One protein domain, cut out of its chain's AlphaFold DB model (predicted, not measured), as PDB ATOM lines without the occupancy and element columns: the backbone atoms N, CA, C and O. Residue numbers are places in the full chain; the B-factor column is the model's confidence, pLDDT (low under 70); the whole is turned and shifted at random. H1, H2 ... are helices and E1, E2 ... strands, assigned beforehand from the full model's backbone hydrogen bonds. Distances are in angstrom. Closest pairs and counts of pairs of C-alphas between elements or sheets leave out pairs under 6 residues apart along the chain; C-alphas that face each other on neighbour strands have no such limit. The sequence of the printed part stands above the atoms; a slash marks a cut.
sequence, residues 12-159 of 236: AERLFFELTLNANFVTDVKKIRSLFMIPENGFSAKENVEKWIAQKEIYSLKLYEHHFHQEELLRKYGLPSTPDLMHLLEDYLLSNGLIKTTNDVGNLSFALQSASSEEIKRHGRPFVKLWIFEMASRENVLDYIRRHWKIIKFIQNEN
ATOM      1  N   ALA A  12     -20.083  -4.317  19.084       69.31
ATOM      2  CA  ALA A  12     -19.029  -5.309  19.288       69.31
ATOM      3  C   ALA A  12     -17.650  -4.824  18.808       69.31
ATOM      4  O   ALA A  12     -16.685  -4.928  19.553       69.31
ATOM      5  N   GLU A  13     -17.566  -4.223  17.618       75.81
ATOM      6  CA  GLU A  13     -16.316  -3.690  17.053       75.81
ATOM      7  C   GLU A  13     -15.737  -2.575  17.930       75.81
ATOM      8  O   GLU A  13     -14.537  -2.547  18.182       75.81
ATOM      9  N   ARG A  14     -16.596  -1.693  18.459       77.00
ATOM     10  CA  ARG A  14     -16.169  -0.637  19.385       77.00
ATOM     11  C   ARG A  14     -15.630  -1.204  20.699       77.00
ATOM     12  O   ARG A  14     -14.543  -0.822  21.117       77.00
ATOM     13  N   LEU A  15     -16.378  -2.107  21.338       78.31
ATOM     14  CA  LEU A  15     -15.955  -2.745  22.593       78.31
ATOM     15  C   LEU A  15     -14.651  -3.526  22.409       78.31
ATOM     16  O   LEU A  15     -13.784  -3.511  23.279       78.31
ATOM     17  N   PHE A  16     -14.502  -4.186  21.263       84.62
ATOM     18  CA  PHE A  16     -13.298  -4.928  20.936       84.62
ATOM     19  C   PHE A  16     -12.107  -4.004  20.652       84.62
ATOM     20  O   PHE A  16     -11.003  -4.276  21.108       84.62
ATOM     21  N   PHE A  17     -12.312  -2.876  19.969       85.12
ATOM     22  CA  PHE A  17     -11.264  -1.873  19.779       85.12
ATOM     23  C   PHE A  17     -10.788  -1.277  21.112       85.12
ATOM     24  O   PHE A  17      -9.591  -1.179  21.354       85.12
ATOM     25  N   GLU A  18     -11.704  -0.936  22.019       84.62
ATOM     26  CA  GLU A  18     -11.341  -0.458  23.361       84.62
ATOM     27  C   GLU A  18     -10.512  -1.507  24.130       84.62
ATOM     28  O   GLU A  18      -9.581  -1.165  24.862       84.62
ATOM     29  N   LEU A  19     -10.795  -2.793  23.908       87.69
ATOM     30  CA  LEU A  19     -10.055  -3.904  24.494       87.69
ATOM     31  C   LEU A  19      -8.629  -4.038  23.934       87.69
ATOM     32  O   LEU A  19      -7.698  -4.268  24.706       87.69
ATOM     33  N   THR A  20      -8.428  -3.864  22.624       88.00
ATOM     34  CA  THR A  20      -7.096  -3.978  21.997       88.00
ATOM     35  C   THR A  20      -6.143  -2.852  22.403       88.00
ATOM     36  O   THR A  20      -4.928  -3.028  22.322       88.00
ATOM     37  N   LEU A  21      -6.664  -1.731  22.908       88.62
ATOM     38  CA  LEU A  21      -5.865  -0.649  23.496       88.62
ATOM     39  C   LEU A  21      -5.316  -0.990  24.894       88.62
ATOM     40  O   LEU A  21      -4.417  -0.311  25.390       88.62
ATOM     41  N   ASN A  22      -5.829  -2.035  25.551       90.75
ATOM     42  CA  ASN A  22      -5.374  -2.444  26.875       90.75
ATOM     43  C   ASN A  22      -4.095  -3.296  26.783       90.75
ATOM     44  O   ASN A  22      -4.111  -4.424  26.290       90.75
ATOM     45  N   ALA A  23      -2.988  -2.800  27.340       91.81
ATOM     46  CA  ALA A  23      -1.701  -3.499  27.316       91.81
ATOM     47  C   ALA A  23      -1.749  -4.902  27.957       91.81
ATOM     48  O   ALA A  23      -1.138  -5.835  27.435       91.81
ATOM     49  N   ASN A  24      -2.517  -5.083  29.038       92.81
ATOM     50  CA  ASN A  24      -2.664  -6.388  29.690       92.81
ATOM     51  C   ASN A  24      -3.385  -7.390  28.783       92.81
ATOM     52  O   ASN A  24      -3.015  -8.566  28.745       92.81
ATOM     53  N   PHE A  25      -4.379  -6.919  28.024       93.19
ATOM     54  CA  PHE A  25      -5.095  -7.751  27.064       93.19
ATOM     55  C   PHE A  25      -4.148  -8.230  25.966       93.19
ATOM     56  O   PHE A  25      -4.074  -9.428  25.703       93.19
ATOM     57  N   VAL A  26      -3.336  -7.327  25.406       91.94
ATOM     58  CA  VAL A  26      -2.312  -7.678  24.409       91.94
ATOM     59  C   VAL A  26      -1.320  -8.706  24.967       91.94
ATOM     60  O   VAL A  26      -0.971  -9.668  24.282       91.94
ATOM     61  N   THR A  27      -0.886  -8.563  26.223       92.75
ATOM     62  CA  THR A  27      -0.019  -9.557  26.878       92.75
ATOM     63  C   THR A  27      -0.693 -10.923  27.014       92.75
ATOM     64  O   THR A  27      -0.057 -11.947  26.764       92.75
ATOM     65  N   ASP A  28      -1.966 -10.977  27.398       90.88
ATOM     66  CA  ASP A  28      -2.692 -12.245  27.520       90.88
ATOM     67  C   ASP A  28      -2.949 -12.903  26.156       90.88
ATOM     68  O   ASP A  28      -2.802 -14.118  26.027       90.88
ATOM     69  N   VAL A  29      -3.217 -12.110  25.114       92.50
ATOM     70  CA  VAL A  29      -3.295 -12.579  23.721       92.50
ATOM     71  C   VAL A  29      -1.986 -13.252  23.299       92.50
ATOM     72  O   VAL A  29      -2.014 -14.348  22.743       92.50
ATOM     73  N   LYS A  30      -0.826 -12.660  23.615       91.69
ATOM     74  CA  LYS A  30       0.488 -13.265  23.321       91.69
ATOM     75  C   LYS A  30       0.694 -14.607  24.031       91.69
ATOM     76  O   LYS A  30       1.244 -15.531  23.434       91.69
ATOM     77  N   LYS A  31       0.217 -14.752  25.273       89.56
ATOM     78  CA  LYS A  31       0.263 -16.039  25.993       89.56
ATOM     79  C   LYS A  31      -0.573 -17.098  25.283       89.56
ATOM     80  O   LYS A  31      -0.086 -18.204  25.072       89.56
ATOM     81  N   ILE A  32      -1.795 -16.750  24.874       87.12
ATOM     82  CA  ILE A  32      -2.672 -17.662  24.128       87.12
ATOM     83  C   ILE A  32      -2.006 -18.059  22.807       87.12
ATOM     84  O   ILE A  32      -1.907 -19.244  22.509       87.12
ATOM     85  N   ARG A  33      -1.448 -17.103  22.058       88.75
ATOM     86  CA  ARG A  33      -0.702 -17.394  20.823       88.75
ATOM     87  C   ARG A  33       0.416 -18.411  21.044       88.75
ATOM     88  O   ARG A  33       0.503 -19.387  20.303       88.75
ATOM     89  N   SER A  34       1.202 -18.242  22.108       86.31
ATOM     90  CA  SER A  34       2.267 -19.183  22.468       86.31
ATOM     91  C   SER A  34       1.749 -20.594  22.760       86.31
ATOM     92  O   SER A  34       2.386 -21.557  22.337       86.31
ATOM     93  N   LEU A  35       0.614 -20.738  23.455       82.88
ATOM     94  CA  LEU A  35       0.007 -22.050  23.743       82.88
ATOM     95  C   LEU A  35      -0.392 -22.788  22.460       82.88
ATOM     96  O   LEU A  35      -0.292 -24.011  22.372       82.88
ATOM     97  N   PHE A  36      -0.806 -22.029  21.451       82.19
ATOM     98  CA  PHE A  36      -1.361 -22.541  20.205       82.19
ATOM     99  C   PHE A  36      -0.389 -22.523  19.024       82.19
ATOM    100  O   PHE A  36      -0.792 -22.791  17.890       82.19
ATOM    101  N   MET A  37       0.893 -22.257  19.290       85.75
ATOM    102  CA  MET A  37       1.949 -22.146  18.277       85.75
ATOM    103  C   MET A  37       1.609 -21.135  17.168       85.75
ATOM    104  O   MET A  37       1.977 -21.312  16.009       85.75
ATOM    105  N   ILE A  38       0.889 -20.074  17.531       87.38
ATOM    106  CA  ILE A  38       0.634 -18.921  16.670       87.38
ATOM    107  C   ILE A  38       1.803 -17.942  16.875       87.38
ATOM    108  O   ILE A  38       2.219 -17.737  18.021       87.38
ATOM    109  N   PRO A  39       2.349 -17.318  15.813       89.88
ATOM    110  CA  PRO A  39       3.390 -16.304  15.956       89.88
ATOM    111  C   PRO A  39       2.952 -15.173  16.888       89.88
ATOM    112  O   PRO A  39       1.774 -14.824  16.932       89.88
ATOM    113  N   GLU A  40       3.895 -14.547  17.596       87.69
ATOM    114  CA  GLU A  40       3.594 -13.508  18.594       87.69
ATOM    115  C   GLU A  40       2.747 -12.355  18.032       87.69
ATOM    116  O   GLU A  40       1.910 -11.809  18.750       87.69
ATOM    117  N   ASN A  41       2.912 -12.038  16.744       87.38
ATOM    118  CA  ASN A  41       2.183 -10.991  16.021       87.38
ATOM    119  C   ASN A  41       1.066 -11.534  15.107       87.38
ATOM    120  O   ASN A  41       0.560 -10.803  14.261       87.38
ATOM    121  N   GLY A  42       0.678 -12.800  15.265       89.69
ATOM    122  CA  GLY A  42      -0.222 -13.485  14.342       89.69
ATOM    123  C   GLY A  42       0.449 -13.849  13.013       89.69
ATOM    124  O   GLY A  42       1.608 -13.528  12.747       89.69
ATOM    125  N   PHE A  43      -0.288 -14.566  12.176       89.94
ATOM    126  CA  PHE A  43       0.089 -14.892  10.813       89.94
ATOM    127  C   PHE A  43      -0.077 -13.675   9.900       89.94
ATOM    128  O   PHE A  43      -1.078 -12.964   9.958       89.94
ATOM    129  N   SER A  44       0.897 -13.469   9.017       85.94
ATOM    130  CA  SER A  44       0.893 -12.394   8.019       85.94
ATOM    131  C   SER A  44       0.178 -12.758   6.714       85.94
ATOM    132  O   SER A  44      -0.115 -11.871   5.921       85.94
ATOM    133  N   ALA A  45      -0.078 -14.048   6.473       86.50
ATOM    134  CA  ALA A  45      -0.610 -14.562   5.214       86.50
ATOM    135  C   ALA A  45      -1.788 -15.510   5.462       86.50
ATOM    136  O   ALA A  45      -1.749 -16.327   6.391       86.50
ATOM    137  N   LYS A  46      -2.825 -15.411   4.623       82.19
ATOM    138  CA  LYS A  46      -4.073 -16.175   4.762       82.19
ATOM    139  C   LYS A  46      -3.827 -17.677   4.663       82.19
ATOM    140  O   LYS A  46      -4.384 -18.442   5.442       82.19
ATOM    141  N   GLU A  47      -2.909 -18.089   3.799       81.62
ATOM    142  CA  GLU A  47      -2.547 -19.490   3.591       81.62
ATOM    143  C   GLU A  47      -1.973 -20.122   4.865       81.62
ATOM    144  O   GLU A  47      -2.153 -21.312   5.106       81.62
ATOM    145  N   ASN A  48      -1.287 -19.342   5.707       83.62
ATOM    146  CA  ASN A  48      -0.750 -19.836   6.976       83.62
ATOM    147  C   ASN A  48      -1.846 -19.995   8.031       83.62
ATOM    148  O   ASN A  48      -1.797 -20.942   8.813       83.62
ATOM    149  N   VAL A  49      -2.848 -19.111   8.017       81.44
ATOM    150  CA  VAL A  49      -4.048 -19.248   8.849       81.44
ATOM    151  C   VAL A  49      -4.820 -20.501   8.438       81.44
ATOM    152  O   VAL A  49      -5.109 -21.339   9.284       81.44
ATOM    153  N   GLU A  50      -5.077 -20.683   7.142       79.62
ATOM    154  CA  GLU A  50      -5.777 -21.854   6.598       79.62
ATOM    155  C   GLU A  50      -5.020 -23.159   6.882       79.62
ATOM    156  O   GLU A  50      -5.618 -24.131   7.335       79.62
ATOM    157  N   LYS A  51      -3.690 -23.178   6.713       80.62
ATOM    158  CA  LYS A  51      -2.849 -24.326   7.093       80.62
ATOM    159  C   LYS A  51      -2.919 -24.618   8.584       80.62
ATOM    160  O   LYS A  51      -2.995 -25.783   8.965       80.62
ATOM    161  N   TRP A  52      -2.883 -23.586   9.424       81.94
ATOM    162  CA  TRP A  52      -2.989 -23.755  10.868       81.94
ATOM    163  C   TRP A  52      -4.369 -24.304  11.257       81.94
ATOM    164  O   TRP A  52      -4.435 -25.244  12.045       81.94
ATOM    165  N   ILE A  53      -5.453 -23.807  10.649       74.56
ATOM    166  CA  ILE A  53      -6.820 -24.322  10.837       74.56
ATOM    167  C   ILE A  53      -6.908 -25.789  10.394       74.56
ATOM    168  O   ILE A  53      -7.331 -26.631  11.181       74.56
ATOM    169  N   ALA A  54      -6.429 -26.124   9.193       68.56
ATOM    170  CA  ALA A  54      -6.454 -27.489   8.666       68.56
ATOM    171  C   ALA A  54      -5.637 -28.469   9.530       68.56
ATOM    172  O   ALA A  54      -6.061 -29.595   9.789       68.56
ATOM    173  N   GLN A  55      -4.481 -28.038  10.049       65.19
ATOM    174  CA  GLN A  55      -3.708 -28.822  11.017       65.19
ATOM    175  C   GLN A  55      -4.472 -29.007  12.336       65.19
ATOM    176  O   GLN A  55      -4.391 -30.064  12.957       65.19
ATOM    177  N   LYS A  56      -5.237 -28.002  12.768       57.75
ATOM    178  CA  LYS A  56      -6.028 -28.016  14.006       57.75
ATOM    179  C   LYS A  56      -7.280 -28.892  13.910       57.75
ATOM    180  O   LYS A  56      -7.645 -29.504  14.908       57.75
ATOM    181  N   GLU A  57      -7.902 -29.014  12.739       50.44
ATOM    182  CA  GLU A  57      -9.029 -29.933  12.507       50.44
ATOM    183  C   GLU A  57      -8.620 -31.407  12.664       50.44
ATOM    184  O   GLU A  57      -9.382 -32.212  13.204       50.44
ATOM    185  N   ILE A  58      -7.379 -31.750  12.299       46.78
ATOM    186  CA  ILE A  58      -6.799 -33.090  12.496       46.78
ATOM    187  C   ILE A  58      -6.549 -33.376  13.996       46.78
ATOM    188  O   ILE A  58      -6.662 -34.519  14.444       46.78
ATOM    189  N   TYR A  59      -6.286 -32.339  14.801       44.88
ATOM    190  CA  TYR A  59      -6.103 -32.404  16.258       44.88
ATOM    191  C   TYR A  59      -7.265 -31.727  16.999       44.88
ATOM    192  O   TYR A  59      -7.070 -30.736  17.704       44.88
ATOM    193  N   SER A  60      -8.469 -32.285  16.869       49.25
ATOM    194  CA  SER A  60      -9.728 -31.740  17.408       49.25
ATOM    195  C   SER A  60      -9.661 -31.175  18.840       49.25
ATOM    196  O   SER A  60     -10.293 -30.159  19.110       49.25
ATOM    197  N   LEU A  61      -8.842 -31.737  19.743       45.69
ATOM    198  CA  LEU A  61      -8.605 -31.198  21.097       45.69
ATOM    199  C   LEU A  61      -8.116 -29.736  21.121       45.69
ATOM    200  O   LEU A  61      -8.604 -28.946  21.927       45.69
ATOM    201  N   LYS A  62      -7.206 -29.350  20.218       51.69
ATOM    202  CA  LYS A  62      -6.628 -27.995  20.183       51.69
ATOM    203  C   LYS A  62      -7.632 -26.946  19.702       51.69
ATOM    204  O   LYS A  62      -7.485 -25.767  20.012       51.69
ATOM    205  N   LEU A  63      -8.651 -27.357  18.942       54.62
ATOM    206  CA  LEU A  63      -9.714 -26.472  18.459       54.62
ATOM    207  C   LEU A  63     -10.627 -26.013  19.599       54.62
ATOM    208  O   LEU A  63     -10.911 -24.821  19.704       54.62
ATOM    209  N   TYR A  64     -10.960 -26.926  20.511       53.88
ATOM    210  CA  TYR A  64     -11.781 -26.631  21.684       53.88
ATOM    211  C   TYR A  64     -11.030 -25.879  22.784       53.88
ATOM    212  O   TYR A  64     -11.581 -24.932  23.339       53.88
ATOM    213  N   GLU A  65      -9.775 -26.238  23.075       62.81
ATOM    214  CA  GLU A  65      -8.948 -25.487  24.036       62.81
ATOM    215  C   GLU A  65      -8.776 -24.028  23.592       62.81
ATOM    216  O   GLU A  65      -8.819 -23.109  24.407       62.81
ATOM    217  N   HIS A  66      -8.656 -23.797  22.283       70.00
ATOM    218  CA  HIS A  66      -8.555 -22.452  21.724       70.00
ATOM    219  C   HIS A  66      -9.828 -21.632  21.943       70.00
ATOM    220  O   HIS A  66      -9.744 -20.496  22.402       70.00
ATOM    221  N   HIS A  67     -11.002 -22.208  21.669       74.50
ATOM    222  CA  HIS A  67     -12.283 -21.539  21.913       74.50
ATOM    223  C   HIS A  67     -12.521 -21.286  23.409       74.50
ATOM    224  O   HIS A  67     -12.975 -20.217  23.806       74.50
ATOM    225  N   PHE A  68     -12.149 -22.241  24.266       72.69
ATOM    226  CA  PHE A  68     -12.227 -22.081  25.716       72.69
ATOM    227  C   PHE A  68     -11.383 -20.896  26.205       72.69
ATOM    228  O   PHE A  68     -11.886 -20.034  26.925       72.69
ATOM    229  N   HIS A  69     -10.127 -20.794  25.762       79.25
ATOM    230  CA  HIS A  69      -9.264 -19.672  26.134       79.25
ATOM    231  C   HIS A  69      -9.747 -18.328  25.575       79.25
ATOM    232  O   HIS A  69      -9.547 -17.302  26.225       79.25
ATOM    233  N   GLN A  70     -10.411 -18.312  24.417       83.94
ATOM    234  CA  GLN A  70     -11.072 -17.113  23.896       83.94
ATOM    235  C   GLN A  70     -12.217 -16.651  24.809       83.94
ATOM    236  O   GLN A  70     -12.272 -15.478  25.181       83.94
ATOM    237  N   GLU A  71     -13.095 -17.568  25.226       80.12
ATOM    238  CA  GLU A  71     -14.191 -17.244  26.145       80.12
ATOM    239  C   GLU A  71     -13.688 -16.770  27.515       80.12
ATOM    240  O   GLU A  71     -14.214 -15.801  28.071       80.12
ATOM    241  N   GLU A  72     -12.673 -17.438  28.072       80.31
ATOM    242  CA  GLU A  72     -12.056 -17.024  29.333       80.31
ATOM    243  C   GLU A  72     -11.440 -15.632  29.228       80.31
ATOM    244  O   GLU A  72     -11.579 -14.829  30.154       80.31
ATOM    245  N   LEU A  73     -10.797 -15.327  28.097       87.88
ATOM    246  CA  LEU A  73     -10.210 -14.019  27.858       87.88
ATOM    247  C   LEU A  73     -11.291 -12.935  27.825       87.88
ATOM    248  O   LEU A  73     -11.177 -11.963  28.565       87.88
ATOM    249  N   LEU A  74     -12.368 -13.105  27.051       85.19
ATOM    250  CA  LEU A  74     -13.463 -12.124  27.026       85.19
ATOM    251  C   LEU A  74     -14.074 -11.924  28.418       85.19
ATOM    252  O   LEU A  74     -14.240 -10.787  28.864       85.19
ATOM    253  N   ARG A  75     -14.309 -13.015  29.158       82.81
ATOM    254  CA  ARG A  75     -14.847 -12.954  30.523       82.81
ATOM    255  C   ARG A  75     -13.913 -12.221  31.485       82.81
ATOM    256  O   ARG A  75     -14.392 -11.440  32.304       82.81
ATOM    257  N   LYS A  76     -12.597 -12.442  31.386       88.50
ATOM    258  CA  LYS A  76     -11.583 -11.759  32.208       88.50
ATOM    259  C   LYS A  76     -11.665 -10.238  32.067       88.50
ATOM    260  O   LYS A  76     -11.431  -9.531  33.043       88.50
ATOM    261  N   TYR A  77     -12.033  -9.751  30.885       88.06
ATOM    262  CA  TYR A  77     -12.191  -8.325  30.591       88.06
ATOM    263  C   TYR A  77     -13.651  -7.842  30.643       88.06
ATOM    264  O   TYR A  77     -13.952  -6.737  30.198       88.06
ATOM    265  N   GLY A  78     -14.562  -8.636  31.217       80.31
ATOM    266  CA  GLY A  78     -15.956  -8.242  31.436       80.31
ATOM    267  C   GLY A  78     -16.809  -8.181  30.166       80.31
ATOM    268  O   GLY A  78     -17.870  -7.558  30.178       80.31
ATOM    269  N   LEU A  79     -16.367  -8.816  29.077       78.62
ATOM    270  CA  LEU A  79     -17.088  -8.860  27.811       78.62
ATOM    271  C   LEU A  79     -17.877 -10.171  27.661       78.62
ATOM    272  O   LEU A  79     -17.410 -11.232  28.081       78.62
ATOM    273  N   PRO A  80     -19.075 -10.124  27.053       74.06
ATOM    274  CA  PRO A  80     -19.846 -11.326  26.760       74.06
ATOM    275  C   PRO A  80     -19.244 -12.089  25.569       74.06
ATOM    276  O   PRO A  80     -18.835 -11.482  24.582       74.06
ATOM    277  N   SER A  81     -19.271 -13.421  25.617       76.06
ATOM    278  CA  SER A  81     -18.847 -14.298  24.511       76.06
ATOM    279  C   SER A  81     -19.899 -14.376  23.398       76.06
ATOM    280  O   SER A  81     -20.420 -15.439  23.080       76.06
ATOM    281  N   THR A  82     -20.286 -13.228  22.841       74.31
ATOM    282  CA  THR A  82     -21.182 -13.184  21.676       74.31
ATOM    283  C   THR A  82     -20.442 -13.651  20.421       74.31
ATOM    284  O   THR A  82     -19.249 -13.350  20.329       74.31
ATOM    285  N   PRO A  83     -21.121 -14.257  19.430       73.88
ATOM    286  CA  PRO A  83     -20.489 -14.692  18.182       73.88
ATOM    287  C   PRO A  83     -19.625 -13.604  17.530       73.88
ATOM    288  O   PRO A  83     -18.449 -13.833  17.278       73.88
ATOM    289  N   ASP A  84     -20.150 -12.381  17.388       76.06
ATOM    290  CA  ASP A  84     -19.415 -11.246  16.804       76.06
ATOM    291  C   ASP A  84     -18.084 -10.951  17.526       76.06
ATOM    292  O   ASP A  84     -17.061 -10.724  16.886       76.06
ATOM    293  N   LEU A  85     -18.075 -10.963  18.864       77.94
ATOM    294  CA  LEU A  85     -16.860 -10.730  19.660       77.94
ATOM    295  C   LEU A  85     -15.888 -11.910  19.600       77.94
ATOM    296  O   LEU A  85     -14.679 -11.695  19.620       77.94
ATOM    297  N   MET A  86     -16.404 -13.136  19.518       82.06
ATOM    298  CA  MET A  86     -15.585 -14.337  19.359       82.06
ATOM    299  C   MET A  86     -14.881 -14.341  18.000       82.06
ATOM    300  O   MET A  86     -13.679 -14.583  17.957       82.06
ATOM    301  N   HIS A  87     -15.578 -13.967  16.922       82.38
ATOM    302  CA  HIS A  87     -14.977 -13.796  15.597       82.38
ATOM    303  C   HIS A  87     -13.904 -12.707  15.582       82.38
ATOM    304  O   HIS A  87     -12.794 -12.940  15.114       82.38
ATOM    305  N   LEU A  88     -14.199 -11.529  16.144       85.75
ATOM    306  CA  LEU A  88     -13.220 -10.441  16.232       85.75
ATOM    307  C   LEU A  88     -11.979 -10.860  17.030       85.75
ATOM    308  O   LEU A  88     -10.853 -10.534  16.649       85.75
ATOM    309  N   LEU A  89     -12.171 -11.611  18.117       89.75
ATOM    310  CA  LEU A  89     -11.074 -12.144  18.911       89.75
ATOM    311  C   LEU A  89     -10.279 -13.217  18.164       89.75
ATOM    312  O   LEU A  89      -9.058 -13.251  18.292       89.75
ATOM    313  N   GLU A  90     -10.935 -14.078  17.394       88.00
ATOM    314  CA  GLU A  90     -10.276 -15.090  16.573       88.00
ATOM    315  C   GLU A  90      -9.429 -14.453  15.467       88.00
ATOM    316  O   GLU A  90      -8.235 -14.747  15.372       88.00
ATOM    317  N   ASP A  91      -9.990 -13.502  14.721       87.56
ATOM    318  CA  ASP A  91      -9.273 -12.724  13.706       87.56
ATOM    319  C   ASP A  91      -8.068 -12.007  14.314       87.56
ATOM    320  O   ASP A  91      -6.961 -12.013  13.758       87.56
ATOM    321  N   TYR A  92      -8.260 -11.411  15.494       90.50
ATOM    322  CA  TYR A  92      -7.187 -10.750  16.213       90.50
ATOM    323  C   TYR A  92      -6.122 -11.746  16.661       90.50
ATOM    324  O   TYR A  92      -4.953 -11.531  16.368       90.50
ATOM    325  N   LEU A  93      -6.479 -12.864  17.296       89.44
ATOM    326  CA  LEU A  93      -5.534 -13.897  17.730       89.44
ATOM    327  C   LEU A  93      -4.705 -14.433  16.565       89.44
ATOM    328  O   LEU A  93      -3.483 -14.522  16.692       89.44
ATOM    329  N   LEU A  94      -5.348 -14.731  15.439       88.00
ATOM    330  CA  LEU A  94      -4.710 -15.371  14.297       88.00
ATOM    331  C   LEU A  94      -3.925 -14.401  13.425       88.00
ATOM    332  O   LEU A  94      -2.929 -14.821  12.853       88.00
ATOM    333  N   SER A  95      -4.327 -13.132  13.318       86.94
ATOM    334  CA  SER A  95      -3.760 -12.220  12.310       86.94
ATOM    335  C   SER A  95      -3.713 -10.740  12.707       86.94
ATOM    336  O   SER A  95      -3.558  -9.882  11.841       86.94
ATOM    337  N   ASN A  96      -3.879 -10.395  13.989       84.94
ATOM    338  CA  ASN A  96      -4.053  -9.003  14.446       84.94
ATOM    339  C   ASN A  96      -5.223  -8.270  13.744       84.94
ATOM    340  O   ASN A  96      -5.236  -7.043  13.683       84.94
ATOM    341  N   GLY A  97      -6.209  -9.003  13.214       72.25
ATOM    342  CA  GLY A  97      -7.330  -8.428  12.466       72.25
ATOM    343  C   GLY A  97      -6.997  -8.032  11.022       72.25
ATOM    344  O   GLY A  97      -7.822  -7.396  10.370       72.25
ATOM    345  N   LEU A  98      -5.814  -8.398  10.510       67.25
ATOM    346  CA  LEU A  98      -5.420  -8.162   9.114       67.25
ATOM    347  C   LEU A  98      -6.117  -9.121   8.143       67.25
ATOM    348  O   LEU A  98      -6.286  -8.804   6.967       67.25
ATOM    349  N   ILE A  99      -6.512 -10.296   8.629       71.25
ATOM    350  CA  ILE A  99      -7.147 -11.348   7.843       71.25
ATOM    351  C   ILE A  99      -8.472 -11.682   8.518       71.25
ATOM    352  O   ILE A  99      -8.491 -12.182   9.641       71.25
ATOM    353  N   LYS A 100      -9.575 -11.426   7.811       66.31
ATOM    354  CA  LYS A 100     -10.891 -11.907   8.233       66.31
ATOM    355  C   LYS A 100     -10.955 -13.408   8.016       66.31
ATOM    356  O   LYS A 100     -10.847 -13.872   6.877       66.31
ATOM    357  N   THR A 101     -11.124 -14.160   9.090       59.78
ATOM    358  CA  THR A 101     -11.400 -15.584   8.995       59.78
ATOM    359  C   THR A 101     -12.863 -15.771   8.619       59.78
ATOM    360  O   THR A 101     -13.768 -15.169   9.187       59.78
ATOM    361  N   THR A 102     -13.107 -16.577   7.589       52.34
ATOM    362  CA  THR A 102     -14.460 -16.967   7.166       52.34
ATOM    363  C   THR A 102     -14.943 -18.192   7.921       52.34
ATOM    364  O   THR A 102     -15.866 -18.854   7.456       52.34
ATOM    365  N   ASN A 103     -14.287 -18.547   9.029       48.50
ATOM    366  CA  ASN A 103     -14.774 -19.618   9.870       48.50
ATOM    367  C   ASN A 103     -16.156 -19.179  10.318       48.50
ATOM    368  O   ASN A 103     -16.270 -18.269  11.132       48.50
ATOM    369  N   ASP A 104     -17.192 -19.809   9.770       43.00
ATOM    370  CA  ASP A 104     -18.422 -20.017  10.504       43.00
ATOM    371  C   ASP A 104     -17.947 -20.552  11.856       43.00
ATOM    372  O   ASP A 104     -17.463 -21.685  11.950       43.00
ATOM    373  N   VAL A 105     -17.999 -19.723  12.904       44.28
ATOM    374  CA  VAL A 105     -18.081 -20.228  14.271       44.28
ATOM    375  C   VAL A 105     -19.389 -20.977  14.200       44.28
ATOM    376  O   VAL A 105     -20.451 -20.358  14.220       44.28
ATOM    377  N   GLY A 106     -19.264 -22.257  13.845       40.34
ATOM    378  CA  GLY A 106     -20.326 -23.002  13.207       40.34
ATOM    379  C   GLY A 106     -21.595 -22.866  14.012       40.34
ATOM    380  O   GLY A 106     -21.549 -22.651  15.224       40.34
ATOM    381  N   ASN A 107     -22.727 -23.056  13.349       41.66
ATOM    382  CA  ASN A 107     -23.915 -23.562  14.017       41.66
ATOM    383  C   ASN A 107     -23.521 -24.833  14.792       41.66
ATOM    384  O   ASN A 107     -23.624 -25.954  14.300       41.66
ATOM    385  N   LEU A 108     -22.969 -24.654  15.986       50.12
ATOM    386  CA  LEU A 108     -22.526 -25.708  16.859       50.12
ATOM    387  C   LEU A 108     -23.824 -26.255  17.417       50.12
ATOM    388  O   LEU A 108     -24.410 -25.666  18.317       50.12
ATOM    389  N   SER A 109     -24.285 -27.389  16.892       51.38
ATOM    390  CA  SER A 109     -25.436 -28.100  17.458       51.38
ATOM    391  C   SER A 109     -25.183 -28.527  18.914       51.38
ATOM    392  O   SER A 109     -26.115 -28.926  19.605       51.38
ATOM    393  N   PHE A 110     -23.936 -28.440  19.402       62.78
ATOM    394  CA  PHE A 110     -23.519 -28.838  20.744       62.78
ATOM    395  C   PHE A 110     -22.450 -27.907  21.315       62.78
ATOM    396  O   PHE A 110     -21.483 -27.589  20.627       62.78
ATOM    397  N   ALA A 111     -22.547 -27.572  22.601       58.56
ATOM    398  CA  ALA A 111     -21.456 -26.938  23.337       58.56
ATOM    399  C   ALA A 111     -21.313 -27.524  24.745       58.56
ATOM    400  O   ALA A 111     -22.287 -27.651  25.485       58.56
ATOM    401  N   LEU A 112     -20.090 -27.868  25.149       62.75
ATOM    402  CA  LEU A 112     -19.791 -28.200  26.543       62.75
ATOM    403  C   LEU A 112     -19.447 -26.919  27.296       62.75
ATOM    404  O   LEU A 112     -18.580 -26.160  26.881       62.75
ATOM    405  N   GLN A 113     -20.094 -26.708  28.435       68.62
ATOM    406  CA  GLN A 113     -19.835 -25.586  29.324       68.62
ATOM    407  C   GLN A 113     -19.519 -26.109  30.723       68.62
ATOM    408  O   GLN A 113     -20.297 -26.864  31.312       68.62
ATOM    409  N   SER A 114     -18.395 -25.683  31.293       66.69
ATOM    410  CA  SER A 114     -18.088 -25.951  32.698       66.69
ATOM    411  C   SER A 114     -19.115 -25.282  33.610       66.69
ATOM    412  O   SER A 114     -19.580 -24.170  33.344       66.69
ATOM    413  N   ALA A 115     -19.478 -25.953  34.701       68.94
ATOM    414  CA  ALA A 115     -20.291 -25.333  35.738       68.94
ATOM    415  C   ALA A 115     -19.577 -24.100  36.325       68.94
ATOM    416  O   ALA A 115     -18.369 -24.123  36.567       68.94
ATOM    417  N   SER A 116     -20.329 -23.027  36.565       70.19
ATOM    418  CA  SER A 116     -19.851 -21.847  37.291       70.19
ATOM    419  C   SER A 116     -19.494 -22.190  38.741       70.19
ATOM    420  O   SER A 116     -19.944 -23.197  39.295       70.19
ATOM    421  N   SER A 117     -18.709 -21.330  39.392       68.88
ATOM    422  CA  SER A 117     -18.320 -21.521  40.795       68.88
ATOM    423  C   SER A 117     -19.537 -21.600  41.727       68.88
ATOM    424  O   SER A 117     -19.552 -22.384  42.678       68.88
ATOM    425  N   GLU A 118     -20.580 -20.823  41.443       73.56
ATOM    426  CA  GLU A 118     -21.855 -20.805  42.160       73.56
ATOM    427  C   GLU A 118     -22.629 -22.117  41.966       73.56
ATOM    428  O   GLU A 118     -23.128 -22.696  42.935       73.56
ATOM    429  N   GLU A 119     -22.687 -22.630  40.733       71.00
ATOM    430  CA  GLU A 119     -23.319 -23.913  40.409       71.00
ATOM    431  C   GLU A 119     -22.590 -25.087  41.077       71.00
ATOM    432  O   GLU A 119     -23.236 -25.967  41.652       71.00
ATOM    433  N   ILE A 120     -21.252 -25.083  41.077       74.56
ATOM    434  CA  ILE A 120     -20.435 -26.099  41.756       74.56
ATOM    435  C   ILE A 120     -20.690 -26.071  43.267       74.56
ATOM    436  O   ILE A 120     -20.867 -27.128  43.875       74.56
ATOM    437  N   LYS A 121     -20.762 -24.882  43.883       73.69
ATOM    438  CA  LYS A 121     -21.091 -24.735  45.314       73.69
ATOM    439  C   LYS A 121     -22.482 -25.278  45.641       73.69
ATOM    440  O   LYS A 121     -22.636 -25.948  46.657       73.69
ATOM    441  N   ARG A 122     -23.480 -25.025  44.785       74.25
ATOM    442  CA  ARG A 122     -24.860 -25.504  44.971       74.25
ATOM    443  C   ARG A 122     -24.976 -27.023  44.829       74.25
ATOM    444  O   ARG A 122     -25.656 -27.655  45.629       74.25
ATOM    445  N   HIS A 123     -24.324 -27.607  43.826       73.69
ATOM    446  CA  HIS A 123     -24.409 -29.045  43.545       73.69
ATOM    447  C   HIS A 123     -23.373 -29.890  44.301       73.69
ATOM    448  O   HIS A 123     -23.453 -31.118  44.279       73.69
ATOM    449  N   GLY A 124     -22.400 -29.259  44.963       70.56
ATOM    450  CA  GLY A 124     -21.388 -29.917  45.795       70.56
ATOM    451  C   GLY A 124     -20.374 -30.769  45.024       70.56
ATOM    452  O   GLY A 124     -19.560 -31.455  45.642       70.56
ATOM    453  N   ARG A 125     -20.415 -30.754  43.688       69.81
ATOM    454  CA  ARG A 125     -19.502 -31.492  42.808       69.81
ATOM    455  C   ARG A 125     -19.324 -30.762  41.476       69.81
ATOM    456  O   ARG A 125     -20.277 -30.133  41.018       69.81
ATOM    457  N   PRO A 126     -18.148 -30.866  40.837       68.69
ATOM    458  CA  PRO A 126     -17.967 -30.385  39.475       68.69
ATOM    459  C   PRO A 126     -18.800 -31.206  38.491       68.69
ATOM    460  O   PRO A 126     -18.916 -32.428  38.603       68.69
ATOM    461  N   PHE A 127     -19.378 -30.520  37.516       71.31
ATOM    462  CA  PHE A 127     -20.106 -31.124  36.414       71.31
ATOM    463  C   PHE A 127     -19.917 -30.282  35.154       71.31
ATOM    464  O   PHE A 127     -19.524 -29.116  35.215       71.31
ATOM    465  N   VAL A 128     -20.192 -30.903  34.013       71.81
ATOM    466  CA  VAL A 128     -20.170 -30.251  32.706       71.81
ATOM    467  C   VAL A 128     -21.604 -30.190  32.212       71.81
ATOM    468  O   VAL A 128     -22.336 -31.176  32.315       71.81
ATOM    469  N   LYS A 129     -22.007 -29.030  31.707       77.69
ATOM    470  CA  LYS A 129     -23.276 -28.833  31.017       77.69
ATOM    471  C   LYS A 129     -23.051 -29.109  29.538       77.69
ATOM    472  O   LYS A 129     -22.131 -28.550  28.953       77.69
ATOM    473  N   LEU A 130     -23.869 -29.973  28.953       75.88
ATOM    474  CA  LEU A 130     -23.939 -30.130  27.506       75.88
ATOM    475  C   LEU A 130     -25.128 -29.307  27.020       75.88
ATOM    476  O   LEU A 130     -26.276 -29.656  27.282       75.88
ATOM    477  N   TRP A 131     -24.833 -28.207  26.348       67.56
ATOM    478  CA  TRP A 131     -25.800 -27.435  25.594       67.56
ATOM    479  C   TRP A 131     -26.026 -28.121  24.259       67.56
ATOM    480  O   TRP A 131     -25.072 -28.511  23.588       67.56
ATOM    481  N   ILE A 132     -27.293 -28.293  23.910       68.12
ATOM    482  CA  ILE A 132     -27.727 -28.876  22.649       68.12
ATOM    483  C   ILE A 132     -28.566 -27.803  21.962       68.12
ATOM    484  O   ILE A 132     -29.578 -27.370  22.514       68.12
ATOM    485  N   PHE A 133     -28.118 -27.358  20.799       55.75
ATOM    486  CA  PHE A 133     -28.811 -26.409  19.936       55.75
ATOM    487  C   PHE A 133     -29.482 -27.183  18.780       55.75
ATOM    488  O   PHE A 133     -29.201 -28.366  18.587       55.75
ATOM    489  N   GLU A 134     -30.434 -26.563  18.073       51.12
ATOM    490  CA  GLU A 134     -31.360 -27.239  17.139       51.12
ATOM    491  C   GLU A 134     -30.723 -28.242  16.139       51.12
ATOM    492  O   GLU A 134     -29.563 -28.134  15.743       51.12
ATOM    493  N   MET A 135     -31.539 -29.226  15.716       51.53
ATOM    494  CA  MET A 135     -31.250 -30.336  14.774       51.53
ATOM    495  C   MET A 135     -30.186 -31.367  15.189       51.53
ATOM    496  O   MET A 135     -29.738 -32.191  14.390       51.53
ATOM    497  N   ALA A 136     -29.830 -31.410  16.465       57.75
ATOM    498  CA  ALA A 136     -29.012 -32.472  17.025       57.75
ATOM    499  C   ALA A 136     -29.703 -33.852  17.016       57.75
ATOM    500  O   ALA A 136     -30.606 -34.107  17.817       57.75
ATOM    501  N   SER A 137     -29.236 -34.789  16.183       67.94
ATOM    502  CA  SER A 137     -29.648 -36.193  16.308       67.94
ATOM    503  C   SER A 137     -29.065 -36.834  17.573       67.94
ATOM    504  O   SER A 137     -28.010 -36.439  18.085       67.94
ATOM    505  N   ARG A 138     -29.742 -37.868  18.081       72.94
ATOM    506  CA  ARG A 138     -29.279 -38.635  19.246       72.94
ATOM    507  C   ARG A 138     -27.919 -39.281  18.986       72.94
ATOM    508  O   ARG A 138     -27.084 -39.336  19.888       72.94
ATOM    509  N   GLU A 139     -27.694 -39.756  17.767       74.50
ATOM    510  CA  GLU A 139     -26.428 -40.341  17.334       74.50
ATOM    511  C   GLU A 139     -25.300 -39.310  17.422       74.50
ATOM    512  O   GLU A 139     -24.250 -39.612  17.988       74.50
ATOM    513  N   ASN A 140     -25.548 -38.077  16.970       62.97
ATOM    514  CA  ASN A 140     -24.570 -36.993  17.010       62.97
ATOM    515  C   ASN A 140     -24.225 -36.592  18.450       62.97
ATOM    516  O   ASN A 140     -23.050 -36.428  18.766       62.97
ATOM    517  N   VAL A 141     -25.216 -36.514  19.347       70.94
ATOM    518  CA  VAL A 141     -24.984 -36.269  20.784       70.94
ATOM    519  C   VAL A 141     -24.090 -37.353  21.385       70.94
ATOM    520  O   VAL A 141     -23.132 -37.061  22.099       70.94
ATOM    521  N   LEU A 142     -24.408 -38.625  21.128       76.31
ATOM    522  CA  LEU A 142     -23.685 -39.752  21.711       76.31
ATOM    523  C   LEU A 142     -22.259 -39.846  21.182       76.31
ATOM    524  O   LEU A 142     -21.334 -40.082  21.960       76.31
ATOM    525  N   ASP A 143     -22.078 -39.658  19.881       69.88
ATOM    526  CA  ASP A 143     -20.760 -39.627  19.266       69.88
ATOM    527  C   ASP A 143     -19.938 -38.449  19.801       69.88
ATOM    528  O   ASP A 143     -18.792 -38.620  20.219       69.88
ATOM    529  N   TYR A 144     -20.560 -37.279  19.942       69.31
ATOM    530  CA  TYR A 144     -19.935 -36.108  20.543       69.31
ATOM    531  C   TYR A 144     -19.492 -36.364  21.993       69.31
ATOM    532  O   TYR A 144     -18.338 -36.100  22.337       69.31
ATOM    533  N   ILE A 145     -20.339 -36.963  22.837       74.94
ATOM    534  CA  ILE A 145     -19.971 -37.342  24.214       74.94
ATOM    535  C   ILE A 145     -18.823 -38.358  24.220       74.94
ATOM    536  O   ILE A 145     -17.897 -38.226  25.021       74.94
ATOM    537  N   ARG A 146     -18.858 -39.370  23.343       74.88
ATOM    538  CA  ARG A 146     -17.814 -40.407  23.260       74.88
ATOM    539  C   ARG A 146     -16.465 -39.814  22.872       74.88
ATOM    540  O   ARG A 146     -15.475 -40.086  23.552       74.88
ATOM    541  N   ARG A 147     -16.435 -38.968  21.838       66.88
ATOM    542  CA  ARG A 147     -15.223 -38.272  21.377       66.88
ATOM    543  C   ARG A 147     -14.619 -37.392  22.474       66.88
ATOM    544  O   ARG A 147     -13.405 -37.384  22.648       66.88
ATOM    545  N   HIS A 148     -15.456 -36.734  23.276       65.12
ATOM    546  CA  HIS A 148     -15.020 -35.791  24.313       65.12
ATOM    547  C   HIS A 148     -14.990 -36.386  25.730       65.12
ATOM    548  O   HIS A 148     -14.771 -35.668  26.707       65.12
ATOM    549  N   TRP A 149     -15.146 -37.705  25.880       76.56
ATOM    550  CA  TRP A 149     -15.283 -38.354  27.189       76.56
ATOM    551  C   TRP A 149     -14.080 -38.137  28.114       76.56
ATOM    552  O   TRP A 149     -14.240 -37.978  29.325       76.56
ATOM    553  N   LYS A 150     -12.864 -38.094  27.555       66.69
ATOM    554  CA  LYS A 150     -11.641 -37.800  28.320       66.69
ATOM    555  C   LYS A 150     -11.676 -36.393  28.927       66.69
ATOM    556  O   LYS A 150     -11.292 -36.238  30.081       66.69
ATOM    557  N   ILE A 151     -12.194 -35.412  28.189       60.56
ATOM    558  CA  ILE A 151     -12.313 -34.010  28.614       60.56
ATOM    559  C   ILE A 151     -13.436 -33.856  29.638       60.56
ATOM    560  O   ILE A 151     -13.231 -33.258  30.688       60.56
ATOM    561  N   ILE A 152     -14.597 -34.474  29.392       69.88
ATOM    562  CA  ILE A 152     -15.703 -34.510  30.361       69.88
ATOM    563  C   ILE A 152     -15.201 -35.073  31.696       69.88
ATOM    564  O   ILE A 152     -15.445 -34.485  32.749       69.88
ATOM    565  N   LYS A 153     -14.433 -36.171  31.658       72.62
ATOM    566  CA  LYS A 153     -13.778 -36.727  32.845       72.62
ATOM    567  C   LYS A 153     -12.760 -35.774  33.451       72.62
ATOM    568  O   LYS A 153     -12.705 -35.691  34.670       72.62
ATOM    569  N   PHE A 154     -11.938 -35.113  32.646       67.56
ATOM    570  CA  PHE A 154     -10.950 -34.159  33.132       67.56
ATOM    571  C   PHE A 154     -11.622 -33.022  33.909       67.56
ATOM    572  O   PHE A 154     -11.349 -32.888  35.094       67.56
ATOM    573  N   ILE A 155     -12.613 -32.337  33.334       65.00
ATOM    574  CA  ILE A 155     -13.342 -31.236  33.990       65.00
ATOM    575  C   ILE A 155     -14.106 -31.727  35.234       65.00
ATOM    576  O   ILE A 155     -14.107 -31.083  36.285       65.00
ATOM    577  N   GLN A 156     -14.716 -32.915  35.171       68.19
ATOM    578  CA  GLN A 156     -15.333 -33.546  36.346       68.19
ATOM    579  C   GLN A 156     -14.313 -33.948  37.427       68.19
ATOM    580  O   GLN A 156     -14.688 -34.153  38.582       68.19
ATOM    581  N   ASN A 157     -13.032 -34.089  37.082       65.19
ATOM    582  CA  ASN A 157     -11.964 -34.473  38.000       65.19
ATOM    583  C   ASN A 157     -11.077 -33.295  38.439       65.19
ATOM    584  O   ASN A 157     -10.466 -33.421  39.495       65.19
ATOM    585  N   GLU A 158     -11.036 -32.162  37.728       53.47
ATOM    586  CA  GLU A 158     -10.230 -30.976  38.084       53.47
ATOM    587  C   GLU A 158     -10.601 -30.397  39.454       53.47
ATOM    588  O   GLU A 158      -9.757 -29.864  40.164       53.47
ATOM    589  N   ASN A 159     -11.852 -30.591  39.874       48.12
ATOM    590  CA  ASN A 159     -12.336 -30.236  41.205       48.12
ATOM    591  C   ASN A 159     -12.722 -31.452  42.052       48.12
ATOM    592  O   ASN A 159     -13.395 -31.308  43.079       48.12
TER     593      ASN A 159
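Overview. This is residues 12 to 159 of the 236 residues of an uncharacterized protein of Candidatus Giovannonibacteria bacterium RIFCSPLOWO2_01_FULL_44_16 (UniProt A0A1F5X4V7). Two lobes stand side by side, joined by the long link of residues 96 to 109: a lobe of five crossed helices, H1 to H5, and a smaller one of a two-stranded ribbon, E1 and E2, with H7 and H8 packed on it and H6 in the turn between its strands. In the first lobe H4 and H5 make the core, and H4 comes near E1 of the second. The printed part has 148 residues and is mostly helix, in the order H1 H2 H3 H4 H5 E1 H6 E2 H7 H8; the sheet is antiparallel. The whole is compact, with a radius of gyration of the C-alphas of 16.4 A and spans of 42 by 32 by 27 A.

Along the chain. H1 is residues 12 to 20, with C-alpha 12 at (-19.029, -5.309, 19.288). H2 is residues 23 to 35, 19.0 A long, and H3 residues 46 to 58, 18.8 A. H4, residues 60 to 76, is the longest helix at 24.9 A, from C-alpha 60 at (-9.728, -31.740, 17.408). H5 is residues 83 to 95, 17.9 A. E1 is residues 110 to 114, 13.4 A; H6 is residues 117 to 123; E2 is residues 128 to 132, 12.7 A. H7 is residues 138 to 147, 14.2 A, and H8 residues 149 to 158, 14.1 A, with C-alpha 158 at (-10.230, -30.976, 38.084).

Arrangement. H4 and H5 are the hub. Residues 70 to 71 of H4 touch residues 86 to 90 of H5, closest at the C-alphas of Gln 70 and Met 86, 7.0 A. H1 touches residues 84 to 89 of H5 at a steep tilt of 40 degrees, the same way, closest at the C-alphas of Ala 12 and Leu 85, 5.9 A. H2 and H4 only just touch, with 3 pairs of C-alphas within 8 A, closest Ile 32 and His 69 at 7.2 A. H3 and H4 touch only at the corner, and only just, with 3 pairs, closest Lys 56 and Leu 63 at 6.0 A. E1 and E2 are antiparallel, with N 111 and O 131 at 2.9 A and N 131 and O 111 at 2.7 A. The closest C-alphas of E2 and H8 are those of Val 128 and Ile 152, 6.6 A; of E1 and H7, Phe 110 and Val 141, 7.6 A. H7 and H8 meet only through their link, and H6 touches no helix. Every O i to N i+4 pair is within hydrogen-bond range in H1, H2, H5, H6, H7 and H8; H3 has 8 of 9 and H4 12 of 13.

Size, cuts and confidence. The C-alphas of Ala 45 and Gly 124, the two farthest apart, are 48.1 A apart. The printed part has no cut. The link H5 to E1, 14 residues, is long. The mean pLDDT of the printed part is 73.6, and 54 residues are under 70, among them residues 54 to 65 and 100 to 115.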